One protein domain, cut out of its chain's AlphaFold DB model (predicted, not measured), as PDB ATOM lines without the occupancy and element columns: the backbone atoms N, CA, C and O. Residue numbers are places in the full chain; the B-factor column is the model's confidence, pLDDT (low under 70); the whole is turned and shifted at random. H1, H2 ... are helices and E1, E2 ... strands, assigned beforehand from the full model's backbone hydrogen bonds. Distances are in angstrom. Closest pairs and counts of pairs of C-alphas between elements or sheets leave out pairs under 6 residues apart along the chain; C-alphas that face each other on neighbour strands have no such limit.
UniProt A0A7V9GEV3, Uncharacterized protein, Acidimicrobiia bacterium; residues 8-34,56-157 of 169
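This is residues 8 to 34 and 56 to 157 of the 169 residues of an uncharacterized protein of Acidimicrobiia bacterium (UniProt A0A7V9GEV3). One long helix, H5, runs like a beam through the domain; H1 and H2 pack on its residues 114 to 129, and the short helix H6 folds back along its last residues. From the first end of H5 a helical hairpin, H3 and H4, runs off as a second arm: H4 and H5 make a V whose corner lies near residues 99 to 108. The short strand E1 lies near H5, beside H1. The printed part has 129 residues, with six named helices and one named strand in the order H1 H2 H3 H4 H5 H6 E1, and its class is mostly helix. It is compact, with a radius of gyration of the C-alphas of 16.0 A, and spans 48 by 32 by 29 A.

H5, residues 107 to 136, is the longest helix, 43.4 A from C-alpha 107 at (254.924, 390.716, 390.048) to C-alpha 136 at (291.385, 377.766, 409.661). H3 is residues 56 to 77, 32.0 A long, and H4 is residues 81 to 101, 30.2 A long. H1 is residues 8 to 17, beginning with C-alpha 8 at (279.786, 385.021, 403.550). H2 is residues 25 to 33, H6 residues 138 to 145, and E1 residues 153 to 156.

H5 is the hub, touching three other helices. With residues 122 to 129 alone it touches H1, about perpendicular at 89 degrees; the closest C-alphas, of Gly 8 and Ala 125, are 4.2 A apart. With residues 114 to 122 alone it touches H2, at a steep tilt of 66 degrees, the same way; the closest C-alphas are those of Ala 25 and Arg 119, 5.2 A apart. H5 and H6 form a helical hairpin, at a shallow tilt of 15 degrees, opposite ways, with the C-alphas of Ser 134 and Gly 141 closest at 3.9 A. H1 and H2 only just touch, with 3 pairs of C-alphas within 8 A. H5 and E1 are near each other. E1 pairs with no named strand, but its residues 153 to 154 pair antiparallel with residues 23 to 24, and its residues 155 to 156 with residues 148 to 149. H3 and H4 form a helical hairpin at a shallow tilt of 20 degrees; their closest C-alphas, of Ile 72 and Ala 84, are 4.8 A apart. H4 and H5 are close but not clearly touching: the C-alphas of Ala 99 and Asn 108 are 7.3 A apart. H3 and H5 are apart. In H1, H2, H3, H4, H5 and H6 every O i to N i+4 pair is within hydrogen-bond range.

The C-alphas farthest apart, of Gly 103 and Ala 136, are 50.0 A apart. Residues 35 to 55 are not printed, and C-alphas 34 and 56 are 35.9 A apart across this cut. Of the links that are printed whole, none is long. The mean pLDDT of the printed part is 78.2; it is under 70 at residue 34, residues 56 to 62, residue 96 and residues 99 to 114.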
ATOM      1  N   GLY A   8     280.084 386.333 402.976       82.81
ATOM      2  CA  GLY A   8     279.786 385.021 403.550       82.81
ATOM      3  C   GLY A   8     279.952 384.974 405.069       82.81
ATOM      4  O   GLY A   8     279.101 384.418 405.753       82.81
ATOM      5  N   MET A   9     280.995 385.612 405.607       86.62
ATOM      6  CA  MET A   9     281.204 385.721 407.058       86.62
ATOM      7  C   MET A   9     280.151 386.604 407.729       86.62
ATOM      8  O   MET A   9     279.727 386.297 408.839       86.62
ATOM      9  N   ARG A  10     279.687 387.661 407.052       86.06
ATOM     10  CA  ARG A  10     278.605 388.523 407.550       86.06
ATOM     11  C   ARG A  10     277.260 387.795 407.575       86.06
ATOM     12  O   ARG A  10     276.590 387.840 408.599       86.06
ATOM     13  N   TYR A  11     276.917 387.053 406.516       87.19
ATOM     14  CA  TYR A  11     275.737 386.178 406.514       87.19
ATOM     15  C   TYR A  11     275.811 385.134 407.633       87.19
ATOM     16  O   TYR A  11     274.849 384.949 408.375       87.19
ATOM     17  N   LEU A  12     276.967 384.487 407.797       86.50
ATOM     18  CA  LEU A  12     277.187 383.482 408.835       86.50
ATOM     19  C   LEU A  12     277.047 384.072 410.247       86.50
ATOM     20  O   LEU A  12     276.377 383.484 411.091       86.50
ATOM     21  N   ALA A  13     277.627 385.249 410.492       86.50
ATOM     22  CA  ALA A  13     277.488 385.969 411.753       86.50
ATOM     23  C   ALA A  13     276.024 386.330 412.046       86.50
ATOM     24  O   ALA A  13     275.579 386.182 413.182       86.50
ATOM     25  N   GLU A  14     275.262 386.745 411.029       84.75
ATOM     26  CA  GLU A  14     273.838 387.045 411.179       84.75
ATOM     27  C   GLU A  14     273.042 385.811 411.625       84.75
ATOM     28  O   GLU A  14     272.223 385.926 412.541       84.75
ATOM     29  N   LEU A  15     273.279 384.652 410.999       85.50
ATOM     30  CA  LEU A  15     272.594 383.395 411.321       85.50
ATOM     31  C   LEU A  15     272.963 382.892 412.721       85.50
ATOM     32  O   LEU A  15     272.091 382.523 413.500       85.50
ATOM     33  N   VAL A  16     274.249 382.931 413.069       86.12
ATOM     34  CA  VAL A  16     274.742 382.481 414.379       86.12
ATOM     35  C   VAL A  16     274.283 383.402 415.515       86.12
ATOM     36  O   VAL A  16     274.061 382.932 416.628       86.12
ATOM     37  N   ALA A  17     274.092 384.697 415.247       83.81
ATOM     38  CA  ALA A  17     273.563 385.647 416.226       83.81
ATOM     39  C   ALA A  17     272.071 385.435 416.549       83.81
ATOM     40  O   ALA A  17     271.612 385.904 417.589       83.81
ATOM     41  N   ALA A  18     271.319 384.724 415.698       78.19
ATOM     42  CA  ALA A  18     269.930 384.340 415.964       78.19
ATOM     43  C   ALA A  18     269.697 382.838 415.706       78.19
ATOM     44  O   ALA A  18     269.063 382.465 414.713       78.19
ATOM     45  N   PRO A  19     270.189 381.965 416.604       79.75
ATOM     46  CA  PRO A  19     270.019 380.524 416.471       79.75
ATOM     47  C   PRO A  19     268.539 380.124 416.381       79.75
ATOM     48  O   PRO A  19     267.686 380.709 417.048       79.75
ATOM     49  N   GLY A  20     268.228 379.139 415.539       73.56
ATOM     50  CA  GLY A  20     266.876 378.618 415.310       73.56
ATOM     51  C   GLY A  20     265.936 379.550 414.535       73.56
ATOM     52  O   GLY A  20     264.805 379.168 414.254       73.56
ATOM     53  N   THR A  21     266.376 380.760 414.171       76.25
ATOM     54  CA  THR A  21     265.553 381.710 413.414       76.25
ATOM     55  C   THR A  21     265.803 381.555 411.919       76.25
ATOM     56  O   THR A  21     266.905 381.813 411.433       76.25
ATOM     57  N   GLU A  22     264.767 381.174 411.174       77.56
ATOM     58  CA  GLU A  22     264.821 381.163 409.715       77.56
ATOM     59  C   GLU A  22     264.897 382.589 409.160       77.56
ATOM     60  O   GLU A  22     264.130 383.469 409.558       77.56
ATOM     61  N   ARG A  23     265.791 382.819 408.196       77.19
ATOM     62  CA  ARG A  23     265.878 384.085 407.462       77.19
ATOM     63  C   ARG A  23     265.780 383.868 405.968       77.19
ATOM     64  O   ARG A  23     266.491 383.037 405.404       77.19
ATOM     65  N   HIS A  24     264.910 384.636 405.321       80.38
ATOM     66  CA  HIS A  24     264.749 384.582 403.876       80.38
ATOM     67  C   HIS A  24     265.996 385.148 403.177       80.38
ATOM     68  O   HIS A  24     266.567 386.146 403.615       80.38
ATOM     69  N   ALA A  25     266.413 384.540 402.065       76.50
ATOM     70  CA  ALA A  25     267.646 384.914 401.372       76.50
ATOM     71  C   ALA A  25     267.655 386.377 400.889       76.50
ATOM     72  O   ALA A  25     268.697 387.022 400.939       76.50
ATOM     73  N   LEU A  26     266.505 386.917 400.458       72.31
ATOM     74  CA  LEU A  26     266.395 388.351 400.131       72.31
ATOM     75  C   LEU A  26     266.642 389.238 401.348       72.31
ATOM     76  O   LEU A  26     267.374 390.207 401.228       72.31
ATOM     77  N   ASP A  27     266.083 388.888 402.505       72.38
ATOM     78  CA  ASP A  27     266.211 389.708 403.709       72.38
ATOM     79  C   ASP A  27     267.667 389.729 404.196       72.38
ATOM     80  O   ASP A  27     268.164 390.772 404.612       72.38
ATOM     81  N   LEU A  28     268.377 388.598 404.078       77.88
ATOM     82  CA  LEU A  28     269.815 388.520 404.351       77.88
ATOM     83  C   LEU A  28     270.614 389.432 403.413       77.88
ATOM     84  O   LEU A  28     271.464 390.194 403.872       77.88
ATOM     85  N   VAL A  29     270.347 389.370 402.104       77.94
ATOM     86  CA  VAL A  29     271.008 390.236 401.113       77.94
ATOM     87  C   VAL A  29     270.721 391.708 401.403       77.94
ATOM     88  O   VAL A  29     271.659 392.500 401.448       77.94
ATOM     89  N   ASP A  30     269.465 392.073 401.653       76.31
ATOM     90  CA  ASP A  30     269.058 393.456 401.920       76.31
ATOM     91  C   ASP A  30     269.722 393.985 403.213       76.31
ATOM     92  O   ASP A  30     270.270 395.090 403.220       76.31
ATOM     93  N   SER A  31     269.773 393.163 404.270       74.00
ATOM     94  CA  SER A  31     270.430 393.459 405.557       74.00
ATOM     95  C   SER A  31     271.944 393.687 405.428       74.00
ATOM     96  O   SER A  31     272.496 394.641 405.983       74.00
ATOM     97  N   ILE A  32     272.645 392.836 404.673       73.88
ATOM     98  CA  ILE A  32     274.115 392.864 404.588       73.88
ATOM     99  C   ILE A  32     274.633 393.806 403.502       73.88
ATOM    100  O   ILE A  32     275.671 394.454 403.693       73.88
ATOM    101  N   GLU A  33     273.949 393.874 402.362       71.62
ATOM    102  CA  GLU A  33     274.371 394.667 401.204       71.62
ATOM    103  C   GLU A  33     273.831 396.101 401.239       71.62
ATOM    104  O   GLU A  33     274.240 396.915 400.413       71.62
ATOM    105  N   GLY A  34     272.975 396.443 402.210       54.44
ATOM    106  CA  GLY A  34     272.478 397.806 402.392       54.44
ATOM    107  C   GLY A  34     271.598 398.282 401.238       54.44
ATOM    108  O   GLY A  34     271.411 399.486 401.069       54.44
ATOM    109  N   ARG A  56     247.233 373.113 403.167       47.56
ATOM    110  CA  ARG A  56     247.770 371.764 402.918       47.56
ATOM    111  C   ARG A  56     248.338 371.625 401.503       47.56
ATOM    112  O   ARG A  56     249.435 371.092 401.339       47.56
ATOM    113  N   ALA A  57     247.645 372.177 400.504       50.88
ATOM    114  CA  ALA A  57     248.122 372.239 399.123       50.88
ATOM    115  C   ALA A  57     249.389 373.103 398.998       50.88
ATOM    116  O   ALA A  57     250.363 372.709 398.356       50.88
ATOM    117  N   ARG A  58     249.436 374.253 399.682       55.44
ATOM    118  CA  ARG A  58     250.600 375.157 399.642       55.44
ATOM    119  C   ARG A  58     251.873 374.560 400.231       55.44
ATOM    120  O   ARG A  58     252.950 374.806 399.691       55.44
ATOM    121  N   THR A  59     251.770 373.781 401.304       53.44
ATOM    122  CA  THR A  59     252.931 373.103 401.903       53.44
ATOM    123  C   THR A  59     253.511 372.052 400.957       53.44
ATOM    124  O   THR A  59     254.726 372.002 400.782       53.44
ATOM    125  N   ALA A  60     252.664 371.285 400.263       66.69
ATOM    126  CA  ALA A  60     253.116 370.318 399.260       66.69
ATOM    127  C   ALA A  60     253.835 370.999 398.081       66.69
ATOM    128  O   ALA A  60     254.919 370.567 397.684       66.69
ATOM    129  N   TYR A  61     253.288 372.106 397.568       69.25
ATOM    130  CA  TYR A  61     253.933 372.876 396.501       69.25
ATOM    131  C   TYR A  61     255.255 373.512 396.938       69.25
ATOM    132  O   TYR A  61     256.219 373.500 396.175       69.25
ATOM    133  N   ARG A  62     255.332 374.022 398.175       69.50
ATOM    134  CA  ARG A  62     256.577 374.553 398.747       69.50
ATOM    135  C   ARG A  62     257.657 373.478 398.809       69.50
ATOM    136  O   ARG A  62     258.744 373.700 398.283       69.50
ATOM    137  N   HIS A  63     257.337 372.311 399.370       72.19
ATOM    138  CA  HIS A  63     258.272 371.190 399.428       72.19
ATOM    139  C   HIS A  63     258.721 370.738 398.039       72.19
ATOM    140  O   HIS A  63     259.904 370.473 397.843       72.19
ATOM    141  N   ARG A  64     257.818 370.696 397.049       84.88
ATOM    142  CA  ARG A  64     258.199 370.330 395.677       84.88
ATOM    143  C   ARG A  64     259.156 371.345 395.053       84.88
ATOM    144  O   ARG A  64     260.139 370.938 394.443       84.88
ATOM    145  N   ILE A  65     258.904 372.642 395.235       79.56
ATOM    146  CA  ILE A  65     259.793 373.716 394.766       79.56
ATOM    147  C   ILE A  65     261.174 373.613 395.424       79.56
ATOM    148  O   ILE A  65     262.189 373.778 394.753       79.56
ATOM    149  N   GLU A  66     261.227 373.352 396.730       75.56
ATOM    150  CA  GLU A  66     262.484 373.180 397.467       75.56
ATOM    151  C   GLU A  66     263.253 371.934 397.016       75.56
ATOM    152  O   GLU A  66     264.464 372.013 396.825       75.56
ATOM    153  N   SER A  67     262.554 370.824 396.768       81.06
ATOM    154  CA  SER A  67     263.146 369.602 396.213       81.06
ATOM    155  C   SER A  67     263.758 369.854 394.837       81.06
ATOM    156  O   SER A  67     264.940 369.599 394.656       81.06
ATOM    157  N   LEU A  68     262.997 370.437 393.899       84.50
ATOM    158  CA  LEU A  68     263.491 370.737 392.547       84.50
ATOM    159  C   LEU A  68     264.727 371.635 392.583       84.50
ATOM    160  O   LEU A  68     265.690 371.418 391.858       84.50
ATOM    161  N   ARG A  69     264.726 372.625 393.474       81.88
ATOM    162  CA  ARG A  69     265.873 373.499 393.715       81.88
ATOM    163  C   ARG A  69     267.111 372.751 394.207       81.88
ATOM    164  O   ARG A  69     268.202 373.049 393.733       81.88
ATOM    165  N   SER A  70     266.943 371.817 395.145       80.44
ATOM    166  CA  SER A  70     268.038 370.963 395.622       80.44
ATOM    167  C   SER A  70     268.577 370.089 394.492       80.44
ATOM    168  O   SER A  70     269.784 370.041 394.281       80.44
ATOM    169  N   ASP A  71     267.687 369.478 393.709       84.00
ATOM    170  CA  ASP A  71     268.058 368.600 392.598       84.00
ATOM    171  C   ASP A  71     268.823 369.366 391.497       84.00
ATOM    172  O   ASP A  71     269.766 368.834 390.905       84.00
ATOM    173  N   ILE A  72     268.454 370.632 391.242       83.75
ATOM    174  CA  ILE A  72     269.187 371.540 390.339       83.75
ATOM    175  C   ILE A  72     270.593 371.802 390.877       83.75
ATOM    176  O   ILE A  72     271.564 371.692 390.127       83.75
ATOM    177  N   ASP A  73     270.716 372.138 392.162       78.94
ATOM    178  CA  ASP A  73     272.009 372.422 392.785       78.94
ATOM    179  C   ASP A  73     272.931 371.185 392.727       78.94
ATOM    180  O   ASP A  73     274.112 371.313 392.388       78.94
ATOM    181  N   ASP A  74     272.388 369.987 392.964       80.50
ATOM    182  CA  ASP A  74     273.109 368.713 392.867       80.50
ATOM    183  C   ASP A  74     273.496 368.365 391.420       80.50
ATOM    184  O   ASP A  74     274.580 367.829 391.162       80.50
ATOM    185  N   ALA A  75     272.638 368.680 390.445       84.88
ATOM    186  CA  ALA A  75     272.944 368.510 389.026       84.88
ATOM    187  C   ALA A  75     274.053 369.456 388.553       84.88
ATOM    188  O   ALA A  75     274.963 369.015 387.849       84.88
ATOM    189  N   LEU A  76     274.023 370.721 388.978       78.19
ATOM    190  CA  LEU A  76     275.074 371.697 388.682       78.19
ATOM    191  C   LEU A  76     276.407 371.304 389.324       78.19
ATOM    192  O   LEU A  76     277.445 371.400 388.673       78.19
ATOM    193  N   ALA A  77     276.388 370.833 390.575       78.88
ATOM    194  CA  ALA A  77     277.588 370.365 391.267       78.88
ATOM    195  C   ALA A  77     278.206 369.122 390.606       78.88
ATOM    196  O   ALA A  77     279.423 368.966 390.617       78.88
ATOM    197  N   GLY A  78     277.376 368.255 390.018       87.44
ATOM    198  CA  GLY A  78     277.813 367.085 389.258       87.44
ATOM    199  C   GLY A  78     278.085 367.339 387.772       87.44
ATOM    200  O   GLY A  78     278.176 366.364 387.032       87.44
ATOM    201  N   GLU A  79     278.139 368.599 387.318       88.75
ATOM    202  CA  GLU A  79     278.324 368.996 385.905       88.75
ATOM    203  C   GLU A  79     277.291 368.388 384.927       88.75
ATOM    204  O   GLU A  79     277.489 368.352 383.712       88.75
ATOM    205  N   ARG A  80     276.128 367.955 385.428       90.88
ATOM    206  CA  ARG A  80     275.023 367.391 384.635       90.88
ATOM    207  C   ARG A  80     274.114 368.503 384.117       90.88
ATOM    208  O   ARG A  80     272.946 368.593 384.497       90.88
ATOM    209  N   LEU A  81     274.663 369.362 383.260       83.25
ATOM    210  CA  LEU A  81     274.009 370.598 382.810       83.25
ATOM    211  C   LEU A  81     272.642 370.360 382.154       83.25
ATOM    212  O   LEU A  81     271.689 371.053 382.492       83.25
ATOM    213  N   GLU A  82     272.516 369.337 381.304       89.12
ATOM    214  CA  GLU A  82     271.236 368.977 380.671       89.12
ATOM    215  C   GLU A  82     270.169 368.592 381.709       89.12
ATOM    216  O   GLU A  82     268.999 368.950 381.584       89.12
ATOM    217  N   THR A  83     270.570 367.901 382.784       88.81
ATOM    218  CA  THR A  83     269.657 367.569 383.886       88.81
ATOM    219  C   THR A  83     269.257 368.813 384.674       88.81
ATOM    220  O   THR A  83     268.088 368.963 385.020       88.81
ATOM    221  N   ALA A  84     270.208 369.708 384.954       79.81
ATOM    222  CA  ALA A  84     269.928 370.955 385.658       79.81
ATOM    223  C   ALA A  84     268.948 371.840 384.869       79.81
ATOM    224  O   ALA A  84     268.019 372.394 385.450       79.81
ATOM    225  N   GLU A  85     269.116 371.927 383.548       81.69
ATOM    226  CA  GLU A  85     268.220 372.681 382.668       81.69
ATOM    227  C   GLU A  85     266.808 372.080 382.632       81.69
ATOM    228  O   GLU A  85     265.826 372.810 382.773       81.69
ATOM    229  N   ALA A  86     266.688 370.752 382.530       87.94
ATOM    230  CA  ALA A  86     265.394 370.074 382.569       87.94
ATOM    231  C   ALA A  86     264.648 370.313 383.897       87.94
ATOM    232  O   ALA A  86     263.459 370.634 383.893       87.94
ATOM    233  N   LEU A  87     265.349 370.218 385.029       89.56
ATOM    234  CA  LEU A  87     264.776 370.479 386.354       89.56
ATOM    235  C   LEU A  87     264.400 371.955 386.543       89.56
ATOM    236  O   LEU A  87     263.368 372.260 387.142       89.56
ATOM    237  N   GLN A  88     265.201 372.879 386.002       81.81
ATOM    238  CA  GLN A  88     264.869 374.303 385.993       81.81
ATOM    239  C   GLN A  88     263.592 374.566 385.187       81.81
ATOM    240  O   GLN A  88     262.739 375.334 385.631       81.81
ATOM    241  N   HIS A  89     263.420 373.897 384.043       82.75
ATOM    242  CA  HIS A  89     262.197 374.003 383.252       82.75
ATOM    243  C   HIS A  89     260.968 373.504 384.024       82.75
ATOM    244  O   HIS A  89     259.926 374.160 384.010       82.75
ATOM    245  N   GLU A  90     261.089 372.384 384.741       91.19
ATOM    246  CA  GLU A  90     260.012 371.858 385.588       91.19
ATOM    247  C   GLU A  90     259.639 372.838 386.715       91.19
ATOM    248  O   GLU A  90     258.458 373.100 386.962       91.19
ATOM    249  N   LEU A  91     260.639 373.439 387.368       83.62
ATOM    250  CA  LEU A  91     260.425 374.463 388.390       83.62
ATOM    251  C   LEU A  91     259.684 375.683 387.821       83.62
ATOM    252  O   LEU A  91     258.732 376.173 388.436       83.62
ATOM    253  N   ASP A  92     260.090 376.155 386.643       79.56
ATOM    254  CA  ASP A  92     259.470 377.302 385.982       79.56
ATOM    255  C   ASP A  92     258.009 377.017 385.600       79.56
ATOM    256  O   ASP A  92     257.138 377.873 385.801       79.56
ATOM    257  N   GLN A  93     257.719 375.810 385.100       83.25
ATOM    258  CA  GLN A  93     256.357 375.361 384.802       83.25
ATOM    259  C   GLN A  93     255.488 375.344 386.062       83.25
ATOM    260  O   GLN A  93     254.423 375.965 386.076       83.25
ATOM    261  N   LEU A  94     255.972 374.730 387.146       82.44
ATOM    262  CA  LEU A  94     255.252 374.654 388.418       82.44
ATOM    263  C   LEU A  94     254.939 376.051 388.977       82.44
ATOM    264  O   LEU A  94     253.816 376.333 389.396       82.44
ATOM    265  N   VAL A  95     255.910 376.966 388.947       74.94
ATOM    266  CA  VAL A  95     255.709 378.351 389.399       74.94
ATOM    267  C   VAL A  95     254.695 379.082 388.516       74.94
ATOM    268  O   VAL A  95     253.856 379.826 389.033       74.94
ATOM    269  N   ALA A  96     254.737 378.878 387.196       68.69
ATOM    270  CA  ALA A  96     253.794 379.492 386.267       68.69
ATOM    271  C   ALA A  96     252.359 378.982 386.473       68.69
ATOM    272  O   ALA A  96     251.420 379.782 386.455       68.69
ATOM    273  N   GLU A  97     252.180 377.682 386.703       76.56
ATOM    274  CA  GLU A  97     250.886 377.071 387.012       76.56
ATOM    275  C   GLU A  97     250.302 377.616 388.313       76.56
ATOM    276  O   GLU A  97     249.157 378.070 388.328       76.56
ATOM    277  N   LEU A  98     251.107 377.686 389.378       73.25
ATOM    278  CA  LEU A  98     250.684 378.268 390.653       73.25
ATOM    279  C   LEU A  98     250.319 379.747 390.489       73.25
ATOM    280  O   LEU A  98     249.283 380.202 390.970       73.25
ATOM    281  N   ALA A  99     251.121 380.516 389.755       65.19
ATOM    282  CA  ALA A  99     250.830 381.924 389.525       65.19
ATOM    283  C   ALA A  99     249.540 382.142 388.713       65.19
ATOM    284  O   ALA A  99     248.841 383.128 388.956       65.19
ATOM    285  N   ARG A 100     249.204 381.239 387.779       65.88
ATOM    286  CA  ARG A 100     247.932 381.250 387.037       65.88
ATOM    287  C   ARG A 100     246.757 380.861 387.928       65.88
ATOM    288  O   ARG A 100     245.766 381.583 387.943       65.88
ATOM    289  N   ALA A 101     246.890 379.781 388.694       66.31
ATOM    290  CA  ALA A 101     245.855 379.288 389.599       66.31
ATOM    291  C   ALA A 101     245.489 380.307 390.694       66.31
ATOM    292  O   ALA A 101     244.332 380.388 391.096       66.31
ATOM    293  N   PHE A 102     246.457 381.119 391.135       64.38
ATOM    294  CA  PHE A 102     246.260 382.128 392.182       64.38
ATOM    295  C   PHE A 102     246.200 383.583 391.669       64.38
ATOM    296  O   PHE A 102     246.054 384.497 392.476       64.38
ATOM    297  N   GLY A 103     246.296 383.831 390.354       56.09
ATOM    298  CA  GLY A 103     246.135 385.169 389.753       56.09
ATOM    299  C   GLY A 103     247.298 386.157 389.967       56.09
ATOM    300  O   GLY A 103     247.105 387.369 389.892       56.09
ATOM    301  N   LEU A 104     248.521 385.674 390.222       61.31
ATOM    302  CA  LEU A 104     249.665 386.484 390.689       61.31
ATOM    303  C   LEU A 104     250.746 386.769 389.611       61.31
ATOM    304  O   LEU A 104     251.820 387.292 389.915       61.31
ATOM    305  N   GLY A 105     250.481 386.441 388.342       55.38
ATOM    306  CA  GLY A 105     251.478 386.167 387.284       55.38
ATOM    307  C   GLY A 105     252.572 387.201 386.955       55.38
ATOM    308  O   GLY A 105     253.634 386.804 386.482       55.38
ATOM    309  N   GLY A 106     252.371 388.502 387.186       56.03
ATOM    310  CA  GLY A 106     253.325 389.539 386.749       56.03
ATOM    311  C   GLY A 106     254.414 389.876 387.774       56.03
ATOM    312  O   GLY A 106     255.608 389.757 387.502       56.03
ATOM    313  N   ARG A 107     254.001 390.297 388.976       56.62
ATOM    314  CA  ARG A 107     254.924 390.716 390.048       56.62
ATOM    315  C   ARG A 107     255.583 389.530 390.747       56.62
ATOM    316  O   ARG A 107     256.755 389.629 391.101       56.62
ATOM    317  N   ASN A 108     254.888 388.393 390.864       58.16
ATOM    318  CA  ASN A 108     255.471 387.206 391.491       58.16
ATOM    319  C   ASN A 108     256.638 386.631 390.699       58.16
ATOM    320  O   ASN A 108     257.581 386.161 391.318       58.16
ATOM    321  N   ARG A 109     256.632 386.697 389.363       59.16
ATOM    322  CA  ARG A 109     257.758 386.182 388.568       59.16
ATOM    323  C   ARG A 109     259.042 386.980 388.809       59.16
ATOM    324  O   ARG A 109     260.110 386.398 388.958       59.16
ATOM    325  N   VAL A 110     258.940 388.310 388.885       58.41
ATOM    326  CA  VAL A 110     260.089 389.185 389.180       58.41
ATOM    327  C   VAL A 110     260.575 388.976 390.615       58.41
ATOM    328  O   VAL A 110     261.775 388.831 390.834       58.41
ATOM    329  N   ALA A 111     259.654 388.898 391.580       58.81
ATOM    330  CA  ALA A 111     259.991 388.602 392.970       58.81
ATOM    331  C   ALA A 111     260.637 387.213 393.125       58.81
ATOM    332  O   ALA A 111     261.646 387.088 393.812       58.81
ATOM    333  N   ALA A 112     260.127 386.192 392.429       62.50
ATOM    334  CA  ALA A 112     260.691 384.844 392.414       62.50
ATOM    335  C   ALA A 112     262.101 384.821 391.811       62.50
ATOM    336  O   ALA A 112     263.002 384.222 392.390       62.50
ATOM    337  N   SER A 113     262.326 385.536 390.704       66.81
ATOM    338  CA  SER A 113     263.655 385.678 390.096       66.81
ATOM    339  C   SER A 113     264.644 386.413 391.011       66.81
ATOM    340  O   SER A 113     265.811 386.031 391.114       66.81
ATOM    341  N   ALA A 114     264.204 387.459 391.719       68.50
ATOM    342  CA  ALA A 114     265.033 388.136 392.716       68.50
ATOM    343  C   ALA A 114     265.372 387.207 393.892       68.50
ATOM    344  O   ALA A 114     266.533 387.128 394.291       68.50
ATOM    345  N   ALA A 115     264.385 386.465 394.392       72.25
ATOM    346  CA  ALA A 115     264.559 385.512 395.478       72.25
ATOM    347  C   ALA A 115     265.500 384.356 395.111       72.25
ATOM    348  O   ALA A 115     266.330 383.968 395.927       72.25
ATOM    349  N   GLU A 116     265.435 383.856 393.875       75.44
ATOM    350  CA  GLU A 116     266.336 382.808 393.388       75.44
ATOM    351  C   GLU A 116     267.782 383.301 393.270       75.44
ATOM    352  O   GLU A 116     268.710 382.642 393.736       75.44
ATOM    353  N   ARG A 117     267.989 384.508 392.728       75.81
ATOM    354  CA  ARG A 117     269.326 385.119 392.689       75.81
ATOM    355  C   ARG A 117     269.891 385.329 394.092       75.81
ATOM    356  O   ARG A 117     271.065 385.042 394.319       75.81
ATOM    357  N   ALA A 118     269.065 385.796 395.028       77.50
ATOM    358  CA  ALA A 118     269.467 385.953 396.421       77.50
ATOM    359  C   ALA A 118     269.834 384.603 397.053       77.50
ATOM    360  O   ALA A 118     270.914 384.491 397.626       77.50
ATOM    361  N   ARG A 119     269.006 383.564 396.868       86.06
ATOM    362  CA  ARG A 119     269.280 382.188 397.315       86.06
ATOM    363  C   ARG A 119     270.650 381.714 396.839       86.06
ATOM    364  O   ARG A 119     271.491 381.358 397.657       86.06
ATOM    365  N   LEU A 120     270.901 381.761 395.530       85.25
ATOM    366  CA  LEU A 120     272.163 381.303 394.944       85.25
ATOM    367  C   LEU A 120     273.368 382.089 395.476       85.25
ATOM    368  O   LEU A 120     274.395 381.496 395.816       85.25
ATOM    369  N   ASN A 121     273.248 383.414 395.580       84.44
ATOM    370  CA  ASN A 121     274.319 384.269 396.089       84.44
ATOM    371  C   ASN A 121     274.633 383.984 397.563       84.44
ATOM    372  O   ASN A 121     275.805 383.820 397.912       84.44
ATOM    373  N   VAL A 122     273.607 383.886 398.413       87.12
ATOM    374  CA  VAL A 122     273.752 383.590 399.846       87.12
ATOM    375  C   VAL A 122     274.336 382.193 400.044       87.12
ATOM    376  O   VAL A 122     275.332 382.062 400.752       87.12
ATOM    377  N   THR A 123     273.811 381.169 399.362       87.44
ATOM    378  CA  THR A 123     274.331 379.794 399.444       87.44
ATOM    379  C   THR A 123     275.805 379.727 399.046       87.44
ATOM    380  O   THR A 123     276.618 379.166 399.781       87.44
ATOM    381  N   ARG A 124     276.197 380.344 397.921       87.62
ATOM    382  CA  ARG A 124     277.603 380.376 397.475       87.62
ATOM    383  C   ARG A 124     278.511 381.087 398.477       87.62
ATOM    384  O   ARG A 124     279.611 380.609 398.766       87.62
ATOM    385  N   ALA A 125     278.057 382.217 399.014       88.94
ATOM    386  CA  ALA A 125     278.809 382.994 399.992       88.94
ATOM    387  C   ALA A 125     278.981 382.232 401.316       88.94
ATOM    388  O   ALA A 125     280.099 382.176 401.833       88.94
ATOM    389  N   LEU A 126     277.918 381.604 401.829       90.00
ATOM    390  CA  LEU A 126     277.956 380.780 403.040       90.00
ATOM    391  C   LEU A 126     278.867 379.564 402.867       90.00
ATOM    392  O   LEU A 126     279.752 379.370 403.694       90.00
ATOM    393  N   ARG A 127     278.744 378.810 401.766       89.44
ATOM    394  CA  ARG A 127     279.628 377.662 401.481       89.44
ATOM    395  C   ARG A 127     281.101 378.073 401.434       89.44
ATOM    396  O   ARG A 127     281.950 377.417 402.028       89.44
ATOM    397  N   THR A 128     281.404 379.202 400.793       87.19
ATOM    398  CA  THR A 128     282.773 379.740 400.735       87.19
ATOM    399  C   THR A 128     283.282 380.150 402.119       87.19
ATOM    400  O   THR A 128     284.455 379.951 402.440       87.19
ATOM    401  N   ALA A 129     282.422 380.739 402.952       88.19
ATOM    402  CA  ALA A 129     282.790 381.127 404.307       88.19
ATOM    403  C   ALA A 129     283.033 379.912 405.209       88.19
ATOM    404  O   ALA A 129     284.048 379.867 405.901       88.19
ATOM    405  N   LEU A 130     282.152 378.914 405.153       88.56
ATOM    406  CA  LEU A 130     282.272 377.667 405.905       88.56
ATOM    407  C   LEU A 130     283.528 376.885 405.507       88.56
ATOM    408  O   LEU A 130     284.272 376.467 406.388       88.56
ATOM    409  N   ALA A 131     283.843 376.792 404.211       86.50
ATOM    410  CA  ALA A 131     285.082 376.167 403.741       86.50
ATOM    411  C   ALA A 131     286.331 376.843 404.335       86.50
ATOM    412  O   ALA A 131     287.188 376.178 404.913       86.50
ATOM    413  N   ARG A 132     286.393 378.181 404.295       85.75
ATOM    414  CA  ARG A 132     287.494 378.951 404.902       85.75
ATOM    415  C   ARG A 132     287.578 378.780 406.417       85.75
ATOM    416  O   ARG A 132     288.672 378.768 406.977       85.75
ATOM    417  N   LEU A 133     286.432 378.695 407.091       85.69
ATOM    418  CA  LEU A 133     286.395 378.447 408.527       85.69
ATOM    419  C   LEU A 133     286.931 377.048 408.849       85.69
ATOM    420  O   LEU A 133     287.700 376.917 409.792       85.69
ATOM    421  N   SER A 134     286.582 376.040 408.051       86.06
ATOM    422  CA  SER A 134     287.095 374.672 408.182       86.06
ATOM    423  C   SER A 134     288.593 374.573 407.895       86.06
ATOM    424  O   SER A 134     289.290 373.836 408.580       86.06
ATOM    425  N   GLU A 135     289.132 375.344 406.950       85.75
ATOM    426  CA  GLU A 135     290.586 375.418 406.735       85.75
ATOM    427  C   GLU A 135     291.318 376.014 407.946       85.75
ATOM    428  O   GLU A 135     292.386 375.543 408.332       85.75
ATOM    429  N   ALA A 136     290.743 377.049 408.564       85.75
ATOM    430  CA  ALA A 136     291.385 377.766 409.661       85.75
ATOM    431  C   ALA A 136     291.168 377.101 411.036       85.75
ATOM    432  O   ALA A 136     292.046 377.162 411.895       85.75
ATOM    433  N   VAL A 137     290.004 376.478 411.256       85.56
ATOM    434  CA  VAL A 137     289.649 375.700 412.456       85.56
ATOM    435  C   VAL A 137     288.833 374.464 412.045       85.56
ATOM    436  O   VAL A 137     287.601 374.501 412.091       85.56
ATOM    437  N   PRO A 138     289.481 373.340 411.697       80.81
ATOM    438  CA  PRO A 138     288.796 372.164 411.149       80.81
ATOM    439  C   PRO A 138     287.627 371.655 411.998       80.81
ATOM    440  O   PRO A 138     286.538 371.419 411.477       80.81
ATOM    441  N   GLY A 139     287.816 371.554 413.318       80.19
ATOM    442  CA  GLY A 139     286.768 371.078 414.226       80.19
ATOM    443  C   GLY A 139     285.562 372.017 414.306       80.19
ATOM    444  O   GLY A 139     284.421 371.568 414.229       80.19
ATOM    445  N   ALA A 140     285.805 373.325 414.409       77.88
ATOM    446  CA  ALA A 140     284.743 374.317 414.561       77.88
ATOM    447  C   ALA A 140     284.014 374.591 413.235       77.88
ATOM    448  O   ALA A 140     282.792 374.733 413.227       77.88
ATOM    449  N   GLY A 141     284.741 374.617 412.114       81.19
ATOM    450  CA  GLY A 141     284.162 374.784 410.781       81.19
ATOM    451  C   GLY A 141     283.251 373.624 410.396       81.19
ATOM    452  O   GLY A 141     282.108 373.858 410.012       81.19
ATOM    453  N   ALA A 142     283.692 372.381 410.612       80.94
ATOM    454  CA  ALA A 142     282.866 371.202 410.358       80.94
ATOM    455  C   ALA A 142     281.645 371.120 411.293       80.94
ATOM    456  O   ALA A 142     280.576 370.677 410.876       80.94
ATOM    457  N   ALA A 143     281.782 371.539 412.556       82.88
ATOM    458  CA  ALA A 143     280.653 371.602 413.481       82.88
ATOM    459  C   ALA A 143     279.604 372.628 413.036       82.88
ATOM    460  O   ALA A 143     278.411 372.344 413.119       82.88
ATOM    461  N   LEU A 144     280.039 373.787 412.536       84.44
ATOM    462  CA  LEU A 144     279.141 374.840 412.071       84.44
ATOM    463  C   LEU A 144     278.473 374.487 410.738       84.44
ATOM    464  O   LEU A 144     277.270 374.671 410.599       84.44
ATOM    465  N   ASP A 145     279.226 373.931 409.788       85.88
ATOM    466  CA  ASP A 145     278.726 373.535 408.466       85.88
ATOM    467  C   ASP A 145     277.554 372.547 408.564       85.88
ATOM    468  O   ASP A 145     276.503 372.762 407.969       85.88
ATOM    469  N   ARG A 146     277.660 371.546 409.450       86.75
ATOM    470  CA  ARG A 146     276.578 370.578 409.721       86.75
ATOM    471  C   ARG A 146     275.295 371.195 410.287       86.75
ATOM    472  O   ARG A 146     274.276 370.511 410.351       86.75
ATOM    473  N   ARG A 147     275.358 372.430 410.782       88.19
ATOM    474  CA  ARG A 147     274.276 373.110 411.507       88.19
ATOM    475  C   ARG A 147     273.768 374.351 410.783       88.19
ATOM    476  O   ARG A 147     272.834 374.987 411.264       88.19
ATOM    477  N   VAL A 148     274.359 374.706 409.643       88.81
ATOM    478  CA  VAL A 148     273.875 375.796 408.795       88.81
ATOM    479  C   VAL A 148     273.031 375.206 407.676       88.81
ATOM    480  O   VAL A 148     273.534 374.569 406.753       88.81
ATOM    481  N   ARG A 149     271.727 375.468 407.726       86.75
ATOM    482  CA  ARG A 149     270.822 375.181 406.617       86.75
ATOM    483  C   ARG A 149     270.878 376.331 405.620       86.75
ATOM    484  O   ARG A 149     270.766 377.496 405.998       86.75
ATOM    485  N   THR A 150     271.041 375.998 404.343       84.62
ATOM    486  CA  THR A 150     271.025 376.961 403.232       84.62
ATOM    487  C   THR A 150     269.875 376.651 402.279       84.62
ATOM    488  O   THR A 150     269.412 375.515 402.201       84.62
ATOM    489  N   GLY A 151     269.375 377.668 401.583       79.50
ATOM    490  CA  GLY A 151     268.180 377.561 400.751       79.50
ATOM    491  C   GLY A 151     267.480 378.907 400.615       79.50
ATOM    492  O   GLY A 151     268.082 379.956 400.840       79.50
ATOM    493  N   LEU A 152     266.197 378.894 400.238       78.12
ATOM    494  CA  LEU A 152     265.400 380.127 400.224       78.12
ATOM    495  C   LEU A 152     265.284 380.727 401.636       78.12
ATOM    496  O   LEU A 152     265.272 381.945 401.791       78.12
ATOM    497  N   TYR A 153     265.260 379.852 402.640       78.75
ATOM    498  CA  TYR A 153     265.403 380.180 404.048       78.75
ATOM    499  C   TYR A 153     266.710 379.580 404.556       78.75
ATOM    500  O   TYR A 153     266.973 378.394 404.351       78.75
ATOM    501  N   CYS A 154     267.529 380.411 405.187       81.94
ATOM    502  CA  CYS A 154     268.773 380.003 405.822       81.94
ATOM    503  C   CYS A 154     268.616 380.078 407.343       81.94
ATOM    504  O   CYS A 154     267.960 380.989 407.849       81.94
ATOM    505  N   ALA A 155     269.219 379.140 408.067       84.94
ATOM    506  CA  ALA A 155     269.155 379.086 409.525       84.94
ATOM    507  C   ALA A 155     270.427 378.454 410.099       84.94
ATOM    508  O   ALA A 155     271.043 377.604 409.458       84.94
ATOM    509  N   TYR A 156     270.796 378.854 411.315       85.56
ATOM    510  CA  TYR A 156     271.743 378.111 412.146       85.56
ATOM    511  C   TYR A 156     270.965 377.355 413.224       85.56
ATOM    512  O   TYR A 156     270.262 377.973 414.022       85.56
ATOM    513  N   GLU A 157     271.085 376.034 413.249       86.00
ATOM    514  CA  GLU A 157     270.358 375.140 414.153       86.00
ATOM    515  C   GLU A 157     271.345 374.534 415.169       86.00
ATOM    516  O   GLU A 157     272.023 373.553 414.856       86.00
TER     517      GLU A 157